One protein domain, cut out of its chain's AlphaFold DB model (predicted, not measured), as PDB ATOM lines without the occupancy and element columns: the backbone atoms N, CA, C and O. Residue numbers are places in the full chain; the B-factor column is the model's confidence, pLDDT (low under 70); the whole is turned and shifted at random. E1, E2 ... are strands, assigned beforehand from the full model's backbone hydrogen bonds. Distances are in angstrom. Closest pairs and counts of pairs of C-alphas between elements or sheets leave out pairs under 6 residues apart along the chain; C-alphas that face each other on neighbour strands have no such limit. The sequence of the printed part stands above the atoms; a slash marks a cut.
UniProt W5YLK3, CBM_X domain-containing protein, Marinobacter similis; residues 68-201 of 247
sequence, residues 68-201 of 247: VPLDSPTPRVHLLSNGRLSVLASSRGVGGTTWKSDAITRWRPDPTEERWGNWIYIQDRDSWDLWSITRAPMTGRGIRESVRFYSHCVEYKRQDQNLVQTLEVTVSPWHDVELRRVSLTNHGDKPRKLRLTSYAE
ATOM      1  N   VAL A  68     125.799  85.768 100.747       93.56
ATOM      2  CA  VAL A  68     125.059  84.522 100.574       93.56
ATOM      3  C   VAL A  68     125.424  83.864  99.239       93.56
ATOM      4  O   VAL A  68     125.266  84.498  98.193       93.56
ATOM      5  N   PRO A  69     125.875  82.594  99.224       91.56
ATOM      6  CA  PRO A  69     126.109  81.863  97.980       91.56
ATOM      7  C   PRO A  69     124.787  81.614  97.239       91.56
ATOM      8  O   PRO A  69     123.889  80.956  97.770       91.56
ATOM      9  N   LEU A  70     124.663  82.132  96.013       86.88
ATOM     10  CA  LEU A  70     123.415  82.073  95.240       86.88
ATOM     11  C   LEU A  70     123.156  80.712  94.574       86.88
ATOM     12  O   LEU A  70     121.999  80.372  94.333       86.88
ATOM     13  N   ASP A  71     124.208  79.930  94.329       85.25
ATOM     14  CA  ASP A  71     124.142  78.624  93.651       85.25
ATOM     15  C   ASP A  71     124.216  77.448  94.644       85.25
ATOM     16  O   ASP A  71     124.646  76.343  94.320       85.25
ATOM     17  N   SER A  72     123.822  77.690  95.899       84.00
ATOM     18  CA  SER A  72     123.740  76.638  96.913       84.00
ATOM     19  C   SER A  72     122.583  75.677  96.584       84.00
ATOM     20  O   SER A  72     121.496  76.150  96.254       84.00
ATOM     21  N   PRO A  73     122.763  74.346  96.723       81.38
ATOM     22  CA  PRO A  73     121.696  73.372  96.463       81.38
ATOM     23  C   PRO A  73     120.528  73.494  97.449       81.38
ATOM     24  O   PRO A  73     119.431  73.024  97.168       81.38
ATOM     25  N   THR A  74     120.758  74.117  98.608       82.19
ATOM     26  CA  THR A  74     119.720  74.433  99.585       82.19
ATOM     27  C   THR A  74     119.499  75.942  99.645       82.19
ATOM     28  O   THR A  74     120.470  76.705  99.741       82.19
ATOM     29  N   PRO A  75     118.237  76.407  99.611       81.25
ATOM     30  CA  PRO A  75     117.951  77.829  99.672       81.25
ATOM     31  C   PRO A  75     118.413  78.380 101.019       81.25
ATOM     32  O   PRO A  75     118.075  77.864 102.086       81.25
ATOM     33  N   ARG A  76     119.207  79.448 100.972       91.62
ATOM     34  CA  ARG A  76     119.595  80.179 102.178       91.62
ATOM     35  C   ARG A  76     118.502  81.178 102.490       91.62
ATOM     36  O   ARG A  76     118.068  81.901 101.601       91.62
ATOM     37  N   VAL A  77     118.058  81.205 103.737       92.50
ATOM     38  CA  VAL A  77     116.970  82.074 104.186       92.50
ATOM     39  C   VAL A  77     117.432  82.968 105.319       92.50
ATOM     40  O   VAL A  77     118.345  82.624 106.072       92.50
ATOM     41  N   HIS A  78     116.778  84.111 105.427       95.75
ATOM     42  CA  HIS A  78     116.921  85.057 106.509       95.75
ATOM     43  C   HIS A  78     115.543  85.358 107.091       95.75
ATOM     44  O   HIS A  78     114.561  85.437 106.353       95.75
ATOM     45  N   LEU A  79     115.478  85.501 108.411       96.62
ATOM     46  CA  LEU A  79     114.256  85.823 109.133       96.62
ATOM     47  C   LEU A  79     114.450  87.171 109.817       96.62
ATOM     48  O   LEU A  79     115.294  87.299 110.702       96.62
ATOM     49  N   LEU A  80     113.656  88.150 109.403       97.06
ATOM     50  CA  LEU A  80     113.583  89.470 110.015       97.06
ATOM     51  C   LEU A  80     112.317  89.522 110.861       97.06
ATOM     52  O   LEU A  80     111.263  89.101 110.392       97.06
ATOM     53  N   SER A  81     112.396  90.003 112.098       96.31
ATOM     54  CA  SER A  81     111.230  90.043 112.981       96.31
ATOM     55  C   SER A  81     111.366  91.107 114.059       96.31
ATOM     56  O   SER A  81     112.459  91.327 114.577       96.31
ATOM     57  N   ASN A  82     110.240  91.711 114.433       95.25
ATOM     58  CA  ASN A  82     110.108  92.534 115.641       95.25
ATOM     59  C   ASN A  82     109.389  91.782 116.784       95.25
ATOM     60  O   ASN A  82     108.921  92.387 117.748       95.25
ATOM     61  N   GLY A  83     109.239  90.460 116.650       94.12
ATOM     62  CA  GLY A  83     108.521  89.583 117.576       94.12
ATOM     63  C   GLY A  83     107.035  89.397 117.249       94.12
ATOM     64  O   GLY A  83     106.471  88.366 117.608       94.12
ATOM     65  N   ARG A  84     106.397  90.341 116.542       96.31
ATOM     66  CA  ARG A  84     104.998  90.222 116.087       96.31
ATOM     67  C   ARG A  84     104.912  90.045 114.581       96.31
ATOM     68  O   ARG A  84     104.296  89.090 114.126       96.31
ATOM     69  N   LEU A  85     105.526  90.934 113.807       97.94
ATOM     70  CA  LEU A  85     105.676  90.786 112.366       97.94
ATOM     71  C   LEU A  85     106.976  90.043 112.068       97.94
ATOM     72  O   LEU A  85     108.018  90.372 112.634       97.94
ATOM     73  N   SER A  86     106.922  89.071 111.166       97.44
ATOM     74  CA  SER A  86     108.093  88.354 110.676       97.44
ATOM     75  C   SER A  86     108.092  88.284 109.154       97.44
ATOM     76  O   SER A  86     107.062  88.046 108.530       97.44
ATOM     77  N   VAL A  87     109.263  88.471 108.557       97.88
ATOM     78  CA  VAL A  87     109.500  88.374 107.118       97.88
ATOM     79  C   VAL A  87     110.570  87.323 106.896       97.88
ATOM     80  O   VAL A  87     111.715  87.479 107.328       97.88
ATOM     81  N   LEU A  88     110.193  86.244 106.220       96.00
ATOM     82  CA  LEU A  88     111.134  85.249 105.736       96.00
ATOM     83  C   LEU A  88     111.547  85.631 104.318       96.00
ATOM     84  O   LEU A  88     110.687  85.820 103.463       96.00
ATOM     85  N   ALA A  89     112.847  85.711 104.058       95.44
ATOM     86  CA  ALA A  89     113.385  86.098 102.763       95.44
ATOM     87  C   ALA A  89     114.543  85.173 102.365       95.44
ATOM     88  O   ALA A  89     115.509  85.006 103.108       95.44
ATOM     89  N   SER A  90     114.452  84.534 101.200       94.00
ATOM     90  CA  SER A  90     115.490  83.637 100.687       94.00
ATOM     91  C   SER A  90     116.537  84.380  99.865       94.00
ATOM     92  O   SER A  90     116.296  85.483  99.379       94.00
ATOM     93  N   SER A  91     117.677  83.744  99.600       91.88
ATOM     94  CA  SER A  91     118.710  84.241  98.683       91.88
ATOM     95  C   SER A  91     118.205  84.487  97.261       91.88
ATOM     96  O   SER A  91     118.866  85.162  96.479       91.88
ATOM     97  N   ARG A  92     117.026  83.965  96.917       90.31
ATOM     98  CA  ARG A  92     116.408  84.102  95.595       90.31
ATOM     99  C   ARG A  92     115.201  85.040  95.598       90.31
ATOM    100  O   ARG A  92     114.651  85.303  94.538       90.31
ATOM    101  N   GLY A  93     114.828  85.581  96.760       90.75
ATOM    102  CA  GLY A  93     113.692  86.492  96.947       90.75
ATOM    103  C   GLY A  93     112.371  85.806  97.309       90.75
ATOM    104  O   GLY A  93     111.402  86.492  97.624       90.75
ATOM    105  N   VAL A  94     112.338  84.469  97.299       92.94
ATOM    106  CA  VAL A  94     111.208  83.657  97.790       92.94
ATOM    107  C   VAL A  94     111.012  83.933  99.271       92.94
ATOM    108  O   VAL A  94     111.985  84.031 100.020       92.94
ATOM    109  N   GLY A  95     109.768  84.028  99.710       93.38
ATOM    110  CA  GLY A  95     109.498  84.419 101.078       93.38
ATOM    111  C   GLY A  95     108.057  84.803 101.325       93.38
ATOM    112  O   GLY A  95     107.231  84.799 100.416       93.38
ATOM    113  N   GLY A  96     107.775  85.148 102.569       95.50
ATOM    114  CA  GLY A  96     106.456  85.581 102.980       95.50
ATOM    115  C   GLY A  96     106.504  86.360 104.274       95.50
ATOM    116  O   GLY A  96     107.501  86.343 105.003       95.50
ATOM    117  N   THR A  97     105.390  87.020 104.540       97.62
ATOM    118  CA  THR A  97     105.214  87.903 105.682       97.62
ATOM    119  C   THR A  97     104.137  87.319 106.577       97.62
ATOM    120  O   THR A  97     103.024  87.044 106.123       97.62
ATOM    121  N   THR A  98     104.459  87.125 107.849       97.31
ATOM    122  CA  THR A  98     103.526  86.654 108.871       97.31
ATOM    123  C   THR A  98     103.377  87.706 109.955       97.31
ATOM    124  O   THR A  98     104.345  88.343 110.366       97.31
ATOM    125  N   TRP A  99     102.154  87.897 110.431       97.38
ATOM    126  CA  TRP A  99     101.859  88.744 111.574       97.38
ATOM    127  C   TRP A  99     101.222  87.887 112.661       97.38
ATOM    128  O   TRP A  99     100.136  87.338 112.488       97.38
ATOM    129  N   LYS A 100     101.924  87.749 113.785       95.50
ATOM    130  CA  LYS A 100     101.625  86.792 114.852       95.50
ATOM    131  C   LYS A 100     101.540  85.376 114.267       95.50
ATOM    132  O   LYS A 100     102.555  84.838 113.833       95.50
ATOM    133  N   SER A 101     100.351  84.780 114.249       93.50
ATOM    134  CA  SER A 101     100.084  83.459 113.676       93.50
ATOM    135  C   SER A 101      99.573  83.500 112.235       93.50
ATOM    136  O   SER A 101      99.560  82.461 111.582       93.50
ATOM    137  N   ASP A 102      99.159  84.666 111.737       95.38
ATOM    138  CA  ASP A 102      98.482  84.785 110.449       95.38
ATOM    139  C   ASP A 102      99.482  85.094 109.329       95.38
ATOM    140  O   ASP A 102     100.366  85.945 109.462       95.38
ATOM    141  N   ALA A 103      99.339  84.420 108.190       96.38
ATOM    142  CA  ALA A 103     100.044  84.782 106.968       96.38
ATOM    143  C   ALA A 103      99.408  86.035 106.367       96.38
ATOM    144  O   ALA A 103      98.233  86.029 106.001       96.38
ATOM    145  N   ILE A 104     100.199  87.096 106.214       97.19
ATOM    146  CA  ILE A 104      99.806  88.293 105.466       97.19
ATOM    147  C   ILE A 104      99.944  88.015 103.971       97.19
ATOM    148  O   ILE A 104      98.989  88.222 103.218       97.19
ATOM    149  N   THR A 105     101.094  87.473 103.562       96.44
ATOM    150  CA  THR A 105     101.346  87.026 102.189       96.44
ATOM    151  C   THR A 105     101.505  85.511 102.129       96.44
ATOM    152  O   THR A 105     102.002  84.880 103.065       96.44
ATOM    153  N   ARG A 106     101.044  84.900 101.034       94.19
ATOM    154  CA  ARG A 106     101.120  83.456 100.832       94.19
ATOM    155  C   ARG A 106     102.576  83.050 100.733       94.19
ATOM    156  O   ARG A 106     103.306  83.551  99.886       94.19
ATOM    157  N   TRP A 107     102.960  82.079 101.549       91.31
ATOM    158  CA  TRP A 107     104.230  81.394 101.417       91.31
ATOM    159  C   TRP A 107     104.110  79.966 101.922       91.31
ATOM    160  O   TRP A 107     103.449  79.699 102.927       91.31
ATOM    161  N   ARG A 108     104.743  79.043 101.201       86.81
ATOM    162  CA  ARG A 108     104.836  77.637 101.583       86.81
ATOM    163  C   ARG A 108     106.279  77.181 101.382       86.81
ATOM    164  O   ARG A 108     106.890  77.567 100.384       86.81
ATOM    165  N   PRO A 109     106.832  76.377 102.305       82.31
ATOM    166  CA  PRO A 109     108.125  75.758 102.081       82.31
ATOM    167  C   PRO A 109     108.007  74.782 100.908       82.31
ATOM    168  O   PRO A 109     107.302  73.781 101.005       82.31
ATOM    169  N   ASP A 110     108.703  75.074  99.816       81.69
ATOM    170  CA  ASP A 110     108.828  74.183  98.669       81.69
ATOM    171  C   ASP A 110     110.281  74.227  98.181       81.69
ATOM    172  O   ASP A 110     110.775  75.292  97.805       81.69
ATOM    173  N   PRO A 111     111.013  73.103  98.263       70.12
ATOM    174  CA  PRO A 111     112.414  73.052  97.864       70.12
ATOM    175  C   PRO A 111     112.607  72.924  96.347       70.12
ATOM    176  O   PRO A 111     113.735  73.045  95.876       70.12
ATOM    177  N   THR A 112     111.545  72.642  95.594       75.81
ATOM    178  CA  THR A 112     111.582  72.438  94.143       75.81
ATOM    179  C   THR A 112     111.105  73.653  93.361       75.81
ATOM    180  O   THR A 112     111.604  73.907  92.264       75.81
ATOM    181  N   GLU A 113     110.170  74.419  93.920       75.31
ATOM    182  CA  GLU A 113     109.489  75.496  93.214       75.31
ATOM    183  C   GLU A 113     109.580  76.824  93.968       75.31
ATOM    184  O   GLU A 113     109.261  76.953  95.147       75.31
ATOM    185  N   GLU A 114     109.968  77.870  93.246       79.62
ATOM    186  CA  GLU A 114     110.203  79.212  93.790       79.62
ATOM    187  C   GLU A 114     109.007  80.129  93.534       79.62
ATOM    188  O   GLU A 114     109.126  81.204  92.949       79.62
ATOM    189  N   ARG A 115     107.819  79.655  93.917       84.00
ATOM    190  CA  ARG A 115     106.542  80.255  93.496       84.00
ATOM    191  C   ARG A 115     106.107  81.442  94.340       84.00
ATOM    192  O   ARG A 115     105.537  82.393  93.811       84.00
ATOM    193  N   TRP A 116     106.377  81.394  95.640       90.31
ATOM    194  CA  TRP A 116     105.808  82.346  96.588       90.31
ATOM    195  C   TRP A 116     106.826  83.373  97.054       90.31
ATOM    196  O   TRP A 116     107.869  83.043  97.619       90.31
ATOM    197  N   GLY A 117     106.503  84.635  96.829       91.56
ATOM    198  CA  GLY A 117     107.348  85.748  97.198       91.56
ATOM    199  C   GLY A 117     106.631  87.064  97.000       91.56
ATOM    200  O   GLY A 117     105.613  87.164  96.313       91.56
ATOM    201  N   ASN A 118     107.219  88.085  97.600       94.06
ATOM    202  CA  ASN A 118     106.847  89.466  97.365       94.06
ATOM    203  C   ASN A 118     107.807  89.985  96.289       94.06
ATOM    204  O   ASN A 118     108.983  90.256  96.562       94.06
ATOM    205  N   TRP A 119     107.325  90.062  95.055       94.75
ATOM    206  CA  TRP A 119     108.128  90.377  93.882       94.75
ATOM    207  C   TRP A 119     108.076  91.864  93.563       94.75
ATOM    208  O   TRP A 119     107.057  92.525  93.753       94.75
ATOM    209  N   ILE A 120     109.181  92.384  93.038       95.56
ATOM    210  CA  ILE A 120     109.227  93.708  92.424       95.56
ATOM    211  C   ILE A 120     109.769  93.517  91.019       95.56
ATOM    212  O   ILE A 120     110.938  93.165  90.829       95.56
ATOM    213  N   TYR A 121     108.885  93.714  90.052       95.62
ATOM    214  CA  TYR A 121     109.202  93.665  88.640       95.62
ATOM    215  C   TYR A 121     109.627  95.038  88.150       95.62
ATOM    216  O   TYR A 121     109.053  96.055  88.548       95.62
ATOM    217  N   ILE A 122     110.603  95.049  87.254       95.25
ATOM    218  CA  ILE A 122     111.006  96.217  86.490       95.25
ATOM    219  C   ILE A 122     110.769  95.898  85.020       95.25
ATOM    220  O   ILE A 122     111.188  94.851  84.528       95.25
ATOM    221  N   GLN A 123     110.078  96.807  84.341       95.31
ATOM    222  CA  GLN A 123     109.896  96.785  82.900       95.31
ATOM    223  C   GLN A 123     110.559  98.015  82.287       95.31
ATOM    224  O   GLN A 123     110.211  99.145  82.646       95.31
ATOM    225  N   ASP A 124     111.478  97.803  81.350       94.06
ATOM    226  CA  ASP A 124     111.960  98.879  80.487       94.06
ATOM    227  C   ASP A 124     110.854  99.222  79.481       94.06
ATOM    228  O   ASP A 124     110.325  98.349  78.795       94.06
ATOM    229  N   ARG A 125     110.425 100.485  79.432       95.94
ATOM    230  CA  ARG A 125     109.311 100.910  78.574       95.94
ATOM    231  C   ARG A 125     109.714 101.104  77.119       95.94
ATOM    232  O   ARG A 125     108.819 101.192  76.279       95.94
ATOM    233  N   ASP A 126     111.009 101.206  76.842       93.12
ATOM    234  CA  ASP A 126     111.513 101.413  75.492       93.12
ATOM    235  C   ASP A 126     111.790 100.059  74.814       93.12
ATOM    236  O   ASP A 126     111.374  99.860  73.674       93.12
ATOM    237  N   SER A 127     112.409  99.097  75.518       91.19
ATOM    238  CA  SER A 127     112.651  97.739  74.987       91.19
ATOM    239  C   SER A 127     111.554  96.718  75.298       91.19
ATOM    240  O   SER A 127     111.491  95.685  74.638       91.19
ATOM    241  N   TRP A 128     110.680  97.000  76.272       92.88
ATOM    242  CA  TRP A 128     109.686  96.071  76.837       92.88
ATOM    243  C   TRP A 128     110.259  94.875  77.607       92.88
ATOM    244  O   TRP A 128     109.493  94.000  78.022       92.88
ATOM    245  N   ASP A 129     111.565  94.867  77.879       92.31
ATOM    246  CA  ASP A 129     112.192  93.842  78.708       92.31
ATOM    247  C   ASP A 129     111.609  93.868  80.124       92.31
ATOM    248  O   ASP A 129     111.459  94.930  80.729       92.31
ATOM    249  N   LEU A 130     111.286  92.687  80.653       93.06
ATOM    250  CA  LEU A 130     110.699  92.494  81.976       93.06
ATOM    251  C   LEU A 130     111.589  91.569  82.802       93.06
ATOM    252  O   LEU A 130     111.936  90.472  82.362       93.06
ATOM    253  N   TRP A 131     111.912  91.985  84.020       93.62
ATOM    254  CA  TRP A 131     112.665  91.167  84.966       93.62
ATOM    255  C   TRP A 131     112.260  91.467  86.412       93.62
ATOM    256  O   TRP A 131     111.609  92.469  86.701       93.62
ATOM    257  N   SER A 132     112.647  90.593  87.339       93.25
ATOM    258  CA  SER A 132     112.542  90.827  88.782       93.25
ATOM    259  C   SER A 132     113.870  91.326  89.352       93.25
ATOM    260  O   SER A 132     114.938  90.940  88.876       93.25
ATOM    261  N   ILE A 133     113.816  92.174  90.388       93.50
ATOM    262  CA  ILE A 133     115.033  92.620  91.097       93.50
ATOM    263  C   ILE A 133     115.731  91.428  91.764       93.50
ATOM    264  O   ILE A 133     116.955  91.309  91.738       93.50
ATOM    265  N   THR A 134     114.939  90.536  92.354       93.31
ATOM    266  CA  THR A 134     115.389  89.261  92.912       93.31
ATOM    267  C   THR A 134     115.547  88.204  91.817       93.31
ATOM    268  O   THR A 134     114.939  88.307  90.752       93.31
ATOM    269  N   ARG A 135     116.344  87.160  92.083       90.69
ATOM    270  CA  ARG A 135     116.607  86.072  91.123       90.69
ATOM    271  C   ARG A 135     115.340  85.308  90.716       90.69
ATOM    272  O   ARG A 135     115.202  84.926  89.557       90.69
ATOM    273  N   ALA A 136     114.438  85.068  91.663       90.12
ATOM    274  CA  ALA A 136     113.096  84.572  91.396       90.12
ATOM    275  C   ALA A 136     112.115  85.755  91.250       90.12
ATOM    276  O   ALA A 136     112.340  86.807  91.860       90.12
ATOM    277  N   PRO A 137     111.041  85.610  90.456       87.94
ATOM    278  CA  PRO A 137     110.707  84.436  89.652       87.94
ATOM    279  C   PRO A 137     111.379  84.443  88.266       87.94
ATOM    280  O   PRO A 137     111.277  83.457  87.541       87.94
ATOM    281  N   MET A 138     112.060  85.529  87.876       86.75
ATOM    282  CA  MET A 138     112.652  85.678  86.543       86.75
ATOM    283  C   MET A 138     114.180  85.621  86.603       86.75
ATOM    284  O   MET A 138     114.850  86.583  86.985       86.75
ATOM    285  N   THR A 139     114.752  84.503  86.157       76.56
ATOM    286  CA  THR A 139     116.209  84.359  86.051       76.56
ATOM    287  C   THR A 139     116.720  85.048  84.784       76.56
ATOM    288  O   THR A 139     116.352  84.669  83.674       76.56
ATOM    289  N   GLY A 140     117.588  86.053  84.935       70.38
ATOM    290  CA  GLY A 140     118.285  86.684  83.808       70.38
ATOM    291  C   GLY A 140     119.640  86.024  83.537       70.38
ATOM    292  O   GLY A 140     120.307  85.568  84.464       70.38
ATOM    293  N   ARG A 141     120.072  85.973  82.271       61.09
ATOM    294  CA  ARG A 141     121.433  85.547  81.890       61.09
ATOM    295  C   ARG A 141     122.346  86.770  81.764       61.09
ATOM    296  O   ARG A 141     121.902  87.806  81.294       61.09
ATOM    297  N   GLY A 142     123.621  86.639  82.141       62.66
ATOM    298  CA  GLY A 142     124.624  87.704  81.952       62.66
ATOM    299  C   GLY A 142     124.565  88.859  82.961       62.66
ATOM    300  O   GLY A 142     125.212  89.882  82.761       62.66
ATOM    301  N   ILE A 143     123.818  88.689  84.050       84.81
ATOM    302  CA  ILE A 143     123.661  89.669  85.131       84.81
ATOM    303  C   ILE A 143     124.649  89.405  86.269       84.81
ATOM    304  O   ILE A 143     125.040  88.263  86.519       84.81
ATOM    305  N   ARG A 144     125.029  90.460  86.994       90.81
ATOM    306  CA  ARG A 144     125.753  90.321  88.265       90.81
ATOM    307  C   ARG A 144     124.763  90.448  89.407       90.81
ATOM    308  O   ARG A 144     124.084  91.463  89.521       90.81
ATOM    309  N   GLU A 145     124.708  89.436  90.257       93.19
ATOM    310  CA  GLU A 145     123.824  89.404  91.417       93.19
ATOM    311  C   GLU A 145     124.636  89.156  92.685       93.19
ATOM    312  O   GLU A 145     125.581  88.366  92.695       93.19
ATOM    313  N   SER A 146     124.253  89.817  93.769       95.00
ATOM    314  CA  SER A 146     124.782  89.543  95.098       95.00
ATOM    315  C   SER A 146     123.689  89.720  96.133       95.00
ATOM    316  O   SER A 146     122.916  90.675  96.055       95.00
ATOM    317  N   VAL A 147     123.667  88.835  97.124       96.38
ATOM    318  CA  VAL A 147     122.752  88.933  98.258       96.38
ATOM    319  C   VAL A 147     123.543  88.974  99.548       96.38
ATOM    320  O   VAL A 147     124.500  88.213  99.732       96.38
ATOM    321  N   ARG A 148     123.143  89.882 100.431       96.88
ATOM    322  CA  ARG A 148     123.762  90.082 101.735       96.88
ATOM    323  C   ARG A 148     122.703  90.032 102.818       96.88
ATOM    324  O   ARG A 148     121.692  90.728 102.741       96.88
ATOM    325  N   PHE A 149     122.949  89.211 103.829       96.75
ATOM    326  CA  PHE A 149     122.133  89.168 105.034       96.75
ATOM    327  C   PHE A 149     122.844  89.956 106.132       96.75
ATOM    328  O   PHE A 149     123.920  89.566 106.594       96.75
ATOM    329  N   TYR A 150     122.244  91.074 106.521       95.06
ATOM    330  CA  TYR A 150     122.620  91.849 107.697       95.06
ATOM    331  C   TYR A 150     121.779  91.388 108.889       95.06
ATOM    332  O   TYR A 150     120.794  90.682 108.727       95.06
ATOM    333  N   SER A 151     122.128  91.808 110.103       91.25
ATOM    334  CA  SER A 151     121.302  91.528 111.290       91.25
ATOM    335  C   SER A 151     119.912  92.177 111.242       91.25
ATOM    336  O   SER A 151     118.999  91.697 111.904       91.25
ATOM    337  N   HIS A 152     119.765  93.272 110.494       90.69
ATOM    338  CA  HIS A 152     118.572  94.121 110.470       90.69
ATOM    339  C   HIS A 152     117.894  94.181 109.094       90.69
ATOM    340  O   HIS A 152     116.797  94.729 108.979       90.69
ATOM    341  N   CYS A 153     118.524  93.663 108.037       95.81
ATOM    342  CA  CYS A 153     117.970  93.719 106.689       95.81
ATOM    343  C   CYS A 153     118.526  92.628 105.767       95.81
ATOM    344  O   CYS A 153     119.570  92.019 106.018       95.81
ATOM    345  N   VAL A 154     117.826  92.420 104.656       97.62
ATOM    346  CA  VAL A 154     118.317  91.664 103.505       97.62
ATOM    347  C   VAL A 154     118.516  92.622 102.345       97.62
ATOM    348  O   VAL A 154     117.582  93.324 101.968       97.62
ATOM    349  N   GLU A 155     119.708  92.616 101.760       97.81
ATOM    350  CA  GLU A 155     120.033  93.376 100.556       97.81
ATOM    351  C   GLU A 155     120.137  92.425  99.359       97.81
ATOM    352  O   GLU A 155     120.973  91.516  99.338       97.81
ATOM    353  N   TYR A 156     119.316  92.668  98.342       96.81
ATOM    354  CA  TYR A 156     119.438  92.087  97.012       96.81
ATOM    355  C   TYR A 156     120.006  93.140  96.079       96.81
ATOM    356  O   TYR A 156     119.397  94.189  95.882       96.81
ATOM    357  N   LYS A 157     121.148  92.852  95.464       96.25
ATOM    358  CA  LYS A 157     121.740  93.721  94.455       96.25
ATOM    359  C   LYS A 157     121.829  92.985  93.134       96.25
ATOM    360  O   LYS A 157     122.379  91.887  93.063       96.25
ATOM    361  N   ARG A 158     121.324  93.626  92.088       94.44
ATOM    362  CA  ARG A 158     121.376  93.160  90.707       94.44
ATOM    363  C   ARG A 158     121.944  94.267  89.836       94.44
ATOM    364  O   ARG A 158     121.552  95.425  89.948       94.44
ATOM    365  N   GLN A 159     122.871  93.917  88.962       93.81
ATOM    366  CA  GLN A 159     123.375  94.801  87.927       93.81
ATOM    367  C   GLN A 159     123.116  94.159  86.573       93.81
ATOM    368  O   GLN A 159     123.600  93.058  86.289       93.81
ATOM    369  N   ASP A 160     122.373  94.888  85.750       90.25
ATOM    370  CA  ASP A 160     122.103  94.548  84.363       90.25
ATOM    371  C   ASP A 160     122.645  95.672  83.478       90.25
ATOM    372  O   ASP A 160     122.163  96.807  83.527       90.25
ATOM    373  N   GLN A 161     123.713  95.381  82.733       87.19
ATOM    374  CA  GLN A 161     124.464  96.369  81.954       87.19
ATOM    375  C   GLN A 161     124.846  97.603  82.808       87.19
ATOM    376  O   GLN A 161     125.627  97.506  83.761       87.19
ATOM    377  N   ASN A 162     124.263  98.760  82.474       92.19
ATOM    378  CA  ASN A 162     124.500 100.053  83.109       92.19
ATOM    379  C   ASN A 162     123.476 100.382  84.208       92.19
ATOM    380  O   ASN A 162     123.535 101.465  84.780       92.19
ATOM    381  N   LEU A 163     122.527  99.491  84.505       94.12
ATOM    382  CA  LEU A 163     121.495  99.714  85.512       94.12
ATOM    383  C   LEU A 163     121.774  98.871  86.761       94.12
ATOM    384  O   LEU A 163     121.648  97.644  86.745       94.12
ATOM    385  N   VAL A 164     122.110  99.543  87.860       96.56
ATOM    386  CA  VAL A 164     122.246  98.930  89.186       96.56
ATOM    387  C   VAL A 164     120.924  99.058  89.930       96.56
ATOM    388  O   VAL A 164     120.330 100.132  89.988       96.56
ATOM    389  N   GLN A 165     120.470  97.946  90.493       96.19
ATOM    390  CA  GLN A 165     119.218  97.812  91.221       96.19
ATOM    391  C   GLN A 165     119.531  97.224  92.591       96.19
ATOM    392  O   GLN A 165     120.172  96.175  92.687       96.19
ATOM    393  N   THR A 166     119.056  97.880  93.639       97.69
ATOM    394  CA  THR A 166     119.161  97.379  95.007       97.69
ATOM    395  C   THR A 166     117.770  97.319  95.617       97.69
ATOM    396  O   THR A 166     117.043  98.309  95.582       97.69
ATOM    397  N   LEU A 167     117.402  96.166  96.168       98.19
ATOM    398  CA  LEU A 167     116.233  95.988  97.020       98.19
ATOM    399  C   LEU A 167     116.707  95.667  98.434       98.19
ATOM    400  O   LEU A 167     117.367  94.653  98.649       98.19
ATOM    401  N   GLU A 168     116.319  96.493  99.393       98.06
ATOM    402  CA  GLU A 168     116.533  96.233 100.812       98.06
ATOM    403  C   GLU A 168     115.204  95.942 101.495       98.06
ATOM    404  O   GLU A 168     114.242  96.698 101.347       98.06
ATOM    405  N   VAL A 169     115.161  94.847 102.247       98.12
ATOM    406  CA  VAL A 169     113.995  94.422 103.022       98.12
ATOM    407  C   VAL A 169     114.344  94.481 104.501       98.12
ATOM    408  O   VAL A 169     115.354  93.915 104.918       98.12
ATOM    409  N   THR A 170     113.520  95.156 105.296       97.81
ATOM    410  CA  THR A 170     113.680  95.262 106.752       97.81
ATOM    411  C   THR A 170     112.319  95.235 107.449       97.81
ATOM    412  O   THR A 170     111.282  95.447 106.820       97.81
ATOM    413  N   VAL A 171     112.315  94.955 108.750       97.75
ATOM    414  CA  VAL A 171     111.126  95.013 109.606       97.75
ATOM    415  C   VAL A 171     111.365  96.093 110.649       97.75
ATOM    416  O   VAL A 171     112.410  96.102 111.299       97.75
ATOM    417  N   SER A 172     110.403  97.003 110.808       94.06
ATOM    418  CA  SER A 172     110.501  98.041 111.832       94.06
ATOM    419  C   SER A 172     110.496  97.407 113.231       94.06
ATOM    420  O   SER A 172     109.619  96.592 113.529       94.06
ATOM    421  N   PRO A 173     111.431  97.784 114.123       90.12
ATOM    422  CA  PRO A 173     111.429  97.287 115.497       90.12
ATOM    423  C   PRO A 173     110.230  97.814 116.304       90.12
ATOM    424  O   PRO A 173     109.827  97.192 117.286       90.12
ATOM    425  N   TRP A 174     109.638  98.934 115.883       89.62
ATOM    426  CA  TRP A 174     108.599  99.648 116.630       89.62
ATOM    427  C   TRP A 174     107.193  99.364 116.117       89.62
ATOM    428  O   TRP A 174     106.253  99.210 116.898       89.62
ATOM    429  N   HIS A 175     107.054  99.271 114.799       93.44
ATOM    430  CA  HIS A 175     105.772  99.108 114.133       93.44
ATOM    431  C   HIS A 175     105.739  97.785 113.387       93.44
ATOM    432  O   HIS A 175     106.764  97.305 112.910       93.44
ATOM    433  N   ASP A 176     104.552  97.200 113.253       96.81
ATOM    434  CA  ASP A 176     104.354  95.947 112.523       96.81
ATOM    435  C   ASP A 176     104.328  96.234 111.015       96.81
ATOM    436  O   ASP A 176     103.330  96.041 110.327       96.81
ATOM    437  N   VAL A 177     105.456  96.754 110.525       96.31
ATOM    438  CA  VAL A 177     105.668  97.242 109.166       96.31
ATOM    439  C   VAL A 177     106.895  96.562 108.574       96.31
ATOM    440  O   VAL A 177     107.997  96.623 109.125       96.31
ATOM    441  N   GLU A 178     106.694  95.943 107.418       97.31
ATOM    442  CA  GLU A 178     107.762  95.534 106.515       97.31
ATOM    443  C   GLU A 178     108.079  96.697 105.575       97.31
ATOM    444  O   GLU A 178     107.187  97.243 104.924       97.31
ATOM    445  N   LEU A 179     109.356  97.063 105.480       97.25
ATOM    446  CA  LEU A 179     109.830  98.077 104.549       97.25
ATOM    447  C   LEU A 179     110.626  97.416 103.429       97.25
ATOM    448  O   LEU A 179     111.513  96.597 103.672       97.25
ATOM    449  N   ARG A 180     110.321  97.823 102.195       97.19
ATOM    450  CA  ARG A 180     111.029  97.423 100.977       97.19
ATOM    451  C   ARG A 180     111.511  98.662 100.246       97.19
ATOM    452  O   ARG A 180     110.718  99.349  99.605       97.19
ATOM    453  N   ARG A 181     112.804  98.957 100.340       97.88
ATOM    454  CA  ARG A 181     113.424 100.087  99.645       97.88
ATOM    455  C   ARG A 181     114.001  99.618  98.320       97.88
ATOM    456  O   ARG A 181     114.823  98.709  98.304       97.88
ATOM    457  N   VAL A 182     113.592 100.258  97.228       97.69
ATOM    458  CA  VAL A 182     114.160 100.037  95.895       97.69
ATOM    459  C   VAL A 182     114.994 101.247  95.501       97.69
ATOM    460  O   VAL A 182     114.478 102.360  95.440       97.69
ATOM    461  N   SER A 183     116.263 101.010  95.190       98.00
ATOM    462  CA  SER A 183     117.205 102.016  94.704       98.00
ATOM    463  C   SER A 183     117.647 101.649  93.291       98.00
ATOM    464  O   SER A 183     118.104 100.529  93.054       98.00
ATOM    465  N   LEU A 184     117.506 102.582  92.351       96.81
ATOM    466  CA  LEU A 184     117.866 102.399  90.945       96.81
ATOM    467  C   LEU A 184     118.905 103.441  90.540       96.81
ATOM    468  O   LEU A 184     118.651 104.639  90.649       96.81
ATOM    469  N   THR A 185     120.038 102.983  90.017       97.00
ATOM    470  CA  THR A 185     121.116 103.850  89.532       97.00
ATOM    471  C   THR A 185     121.414 103.522  88.075       97.00
ATOM    472  O   THR A 185     121.890 102.432  87.757       97.00
ATOM    473  N   ASN A 186     121.131 104.470  87.179       95.94
ATOM    474  CA  ASN A 186     121.476 104.374  85.763       95.94
ATOM    475  C   ASN A 186     122.855 105.005  85.525       95.94
ATOM    476  O   ASN A 186     122.997 106.221  85.587       95.94
ATOM    477  N   HIS A 187     123.853 104.177  85.231       95.50
ATOM    478  CA  HIS A 187     125.198 104.584  84.810       95.50
ATOM    479  C   HIS A 187     125.318 104.763  83.289       95.50
ATOM    480  O   HIS A 187     126.418 104.948  82.773       95.50
ATOM    481  N   GLY A 188     124.211 104.635  82.555       93.25
ATOM    482  CA  GLY A 188     124.175 104.853  81.117       93.25
ATOM    483  C   GLY A 188     124.231 106.333  80.755       93.25
ATOM    484  O   GLY A 188     123.917 107.211  81.551       93.25
ATOM    485  N   ASP A 189     124.581 106.586  79.503       94.38
ATOM    486  CA  ASP A 189     124.589 107.899  78.860       94.38
ATOM    487  C   ASP A 189     123.187 108.379  78.444       94.38
ATOM    488  O   ASP A 189     122.975 109.565  78.197       94.38
ATOM    489  N   LYS A 190     122.214 107.462  78.373       93.81
ATOM    490  CA  LYS A 190     120.830 107.743  77.972       93.81
ATOM    491  C   LYS A 190     119.857 107.635  79.148       93.81
ATOM    492  O   LYS A 190     119.988 106.714  79.963       93.81
ATOM    493  N   PRO A 191     118.838 108.514  79.222       94.44
ATOM    494  CA  PRO A 191     117.744 108.348  80.172       94.44
ATOM    495  C   PRO A 191     116.986 107.043  79.882       94.44
ATOM    496  O   PRO A 191     116.796 106.684  78.723       94.44
ATOM    497  N   ARG A 192     116.538 106.351  80.935       94.31
ATOM    498  CA  ARG A 192     115.732 105.122  80.841       94.31
ATOM    499  C   ARG A 192     114.359 105.341  81.460       94.31
ATOM    500  O   ARG A 192     114.256 105.923  82.540       94.31
ATOM    501  N   LYS A 193     113.307 104.848  80.806       96.25
ATOM    502  CA  LYS A 193     111.934 104.880  81.328       96.25
ATOM    503  C   LYS A 193     111.584 103.518  81.904       96.25
ATOM    504  O   LYS A 193     111.295 102.587  81.164       96.25
ATOM    505  N   LEU A 194     111.575 103.415  83.227       95.75
ATOM    506  CA  LEU A 194     111.306 102.161  83.924       95.75
ATOM    507  C   LEU A 194     109.915 102.188  84.562       95.75
ATOM    508  O   LEU A 194     109.509 103.193  85.147       95.75
ATOM    509  N   ARG A 195     109.182 101.081  84.455       97.12
ATOM    510  CA  ARG A 195     107.955 100.826  85.215       97.12
ATOM    511  C   ARG A 195     108.264  99.806  86.300       97.12
ATOM    512  O   ARG A 195     108.797  98.744  85.998       97.12
ATOM    513  N   LEU A 196     107.901 100.128  87.535       96.50
ATOM    514  CA  LEU A 196     108.005  99.216  88.665       96.50
ATOM    515  C   LEU A 196     106.618  98.674  88.993       96.50
ATOM    516  O   LEU A 196     105.658  99.441  89.064       96.50
ATOM    517  N   THR A 197     106.533  97.369  89.228       96.38
ATOM    518  CA  THR A 197     105.297  96.700  89.640       96.38
ATOM    519  C   THR A 197     105.603  95.773  90.805       96.38
ATOM    520  O   THR A 197     106.346  94.806  90.647       96.38
ATOM    521  N   SER A 198     105.035  96.048  91.978       95.12
ATOM    522  CA  SER A 198     105.076  95.126  93.115       95.12
ATOM    523  C   SER A 198     103.975  94.073  93.006       95.12
ATOM    524  O   SER A 198     102.861  94.383  92.586       95.12
ATOM    525  N   TYR A 199     104.262  92.850  93.438       95.19
ATOM    526  CA  TYR A 199     103.311  91.745  93.497       95.19
ATOM    527  C   TYR A 199     103.481  90.977  94.804       95.19
ATOM    528  O   TYR A 199     104.602  90.671  95.205       95.19
ATOM    529  N   ALA A 200     102.367  90.624  95.431       94.50
ATOM    530  CA  ALA A 200     102.317  89.676  96.530       94.50
ATOM    531  C   ALA A 200     100.952  88.981  96.519       94.50
ATOM    532  O   ALA A 200      99.935  89.591  96.185       94.50
ATOM    533  N   GLU A 201     100.919  87.709  96.901       94.69
ATOM    534  CA  GLU A 201      99.665  86.978  97.073       94.69
ATOM    535  C   GLU A 201      99.123  87.209  98.481       94.69
ATOM    536  O   GLU A 201      99.618  86.623  99.439       94.69
TER     537      GLU A 201
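Overview. This is residues 68 to 201 of the 247 residues of the protein "CBM_X domain-containing protein" of Marinobacter similis (UniProt W5YLK3). This is an all-strand domain built as two layers: the long four-stranded sheet E7 E8 E9 E10 makes one layer, and two smaller sheets lie over the same face of it, E1 E2 E3 E4 towards one end and E6 E5 E11 towards the other. The sheet E1 E2 E3 E4 and the long sheet form a sandwich, only partly face to face, with their strands crossed at 31 degrees. The printed part has 134 residues, with no named helix and 11 named strands, E1 to E11 in order along the chain; each of the three sheets is antiparallel throughout. The whole is compact, with a radius of gyration of the C-alphas of 15.0 A, and spans 47 by 34 by 26 A.

Along the chain. The printed part begins at Val 68, and E1 covers residues 77 to 81, starting at C-alpha 77 at (116.970, 82.074, 104.186). E2 is residues 85 to 90 and 16.8 A long, E3 residues 95 to 99 and 13.7 A, and E4 residues 102 to 105 and 9.0 A. After the unnamed stretch of residues 106 to 118 comes E5, residues 119 to 124, 16.3 A long, and then E6, residues 130 to 132. E7 is residues 144 to 149, 17.2 A long, and E8 is residues 153 to 160, 22.7 A long. E9, residues 163 to 171, begins at C-alpha 163 at (121.495, 99.714, 85.512) and is 26.6 A long. E10, residues 178 to 186, is 26.4 A long. E11, residues 194 to 199, is 16.2 A long and ends at C-alpha 199 at (103.311, 91.745, 93.497).

Arrangement. E1 E2 E3 E4 is a meander, each strand the antiparallel neighbour of the one before, with edge strands E1 and E4. In the hairpin E1 and E2, N 78 and O 89 are 2.8 A apart, within hydrogen-bond range; in E2 and E3, N 86 and O 98 are 2.8 A apart, and in E3 and E4, N 104 and O 97 are 2.8 A apart. E5 is the inner strand of its sheet: N 122 and O 131 of the hairpin E5 and E6 are 2.8 A apart, and N 121 of E5 and O 197 of E11 are 2.8 A apart. E7 E8 E9 E10 is the second meander, with N 146 and O 157 of E7 and E8 2.9 A apart, N 156 and O 167 of E8 and E9 2.8 A apart, and N 183 and O 166 of E10 and E9 2.8 A apart. In the sandwich, two sheets face to face, the facing parts are 10.7 A centre to centre and their best planes 42 degrees apart. The closest C-alphas of E1 and E9 are those of Ser 81 and Val 171, 6.0 A apart; those of E2 and E10 are Val 87 and Glu 178, 7.4 A apart. E3 and E10 are only just apart, at 8.1 A. E5 is apart from E7, E8, E9 and E10.

Size, cuts and confidence. The two C-alphas farthest apart are those of Ser 101 and Asp 189, 49.1 A; from Val 68 to Glu 201 the C-alphas are 25.8 A apart. The printed part has no cut. The long links are E4 to E5, with 13 residues, and E6 to E7, with 11. The mean pLDDT of the printed part is 92.4, and residues 141 to 142 are under 70.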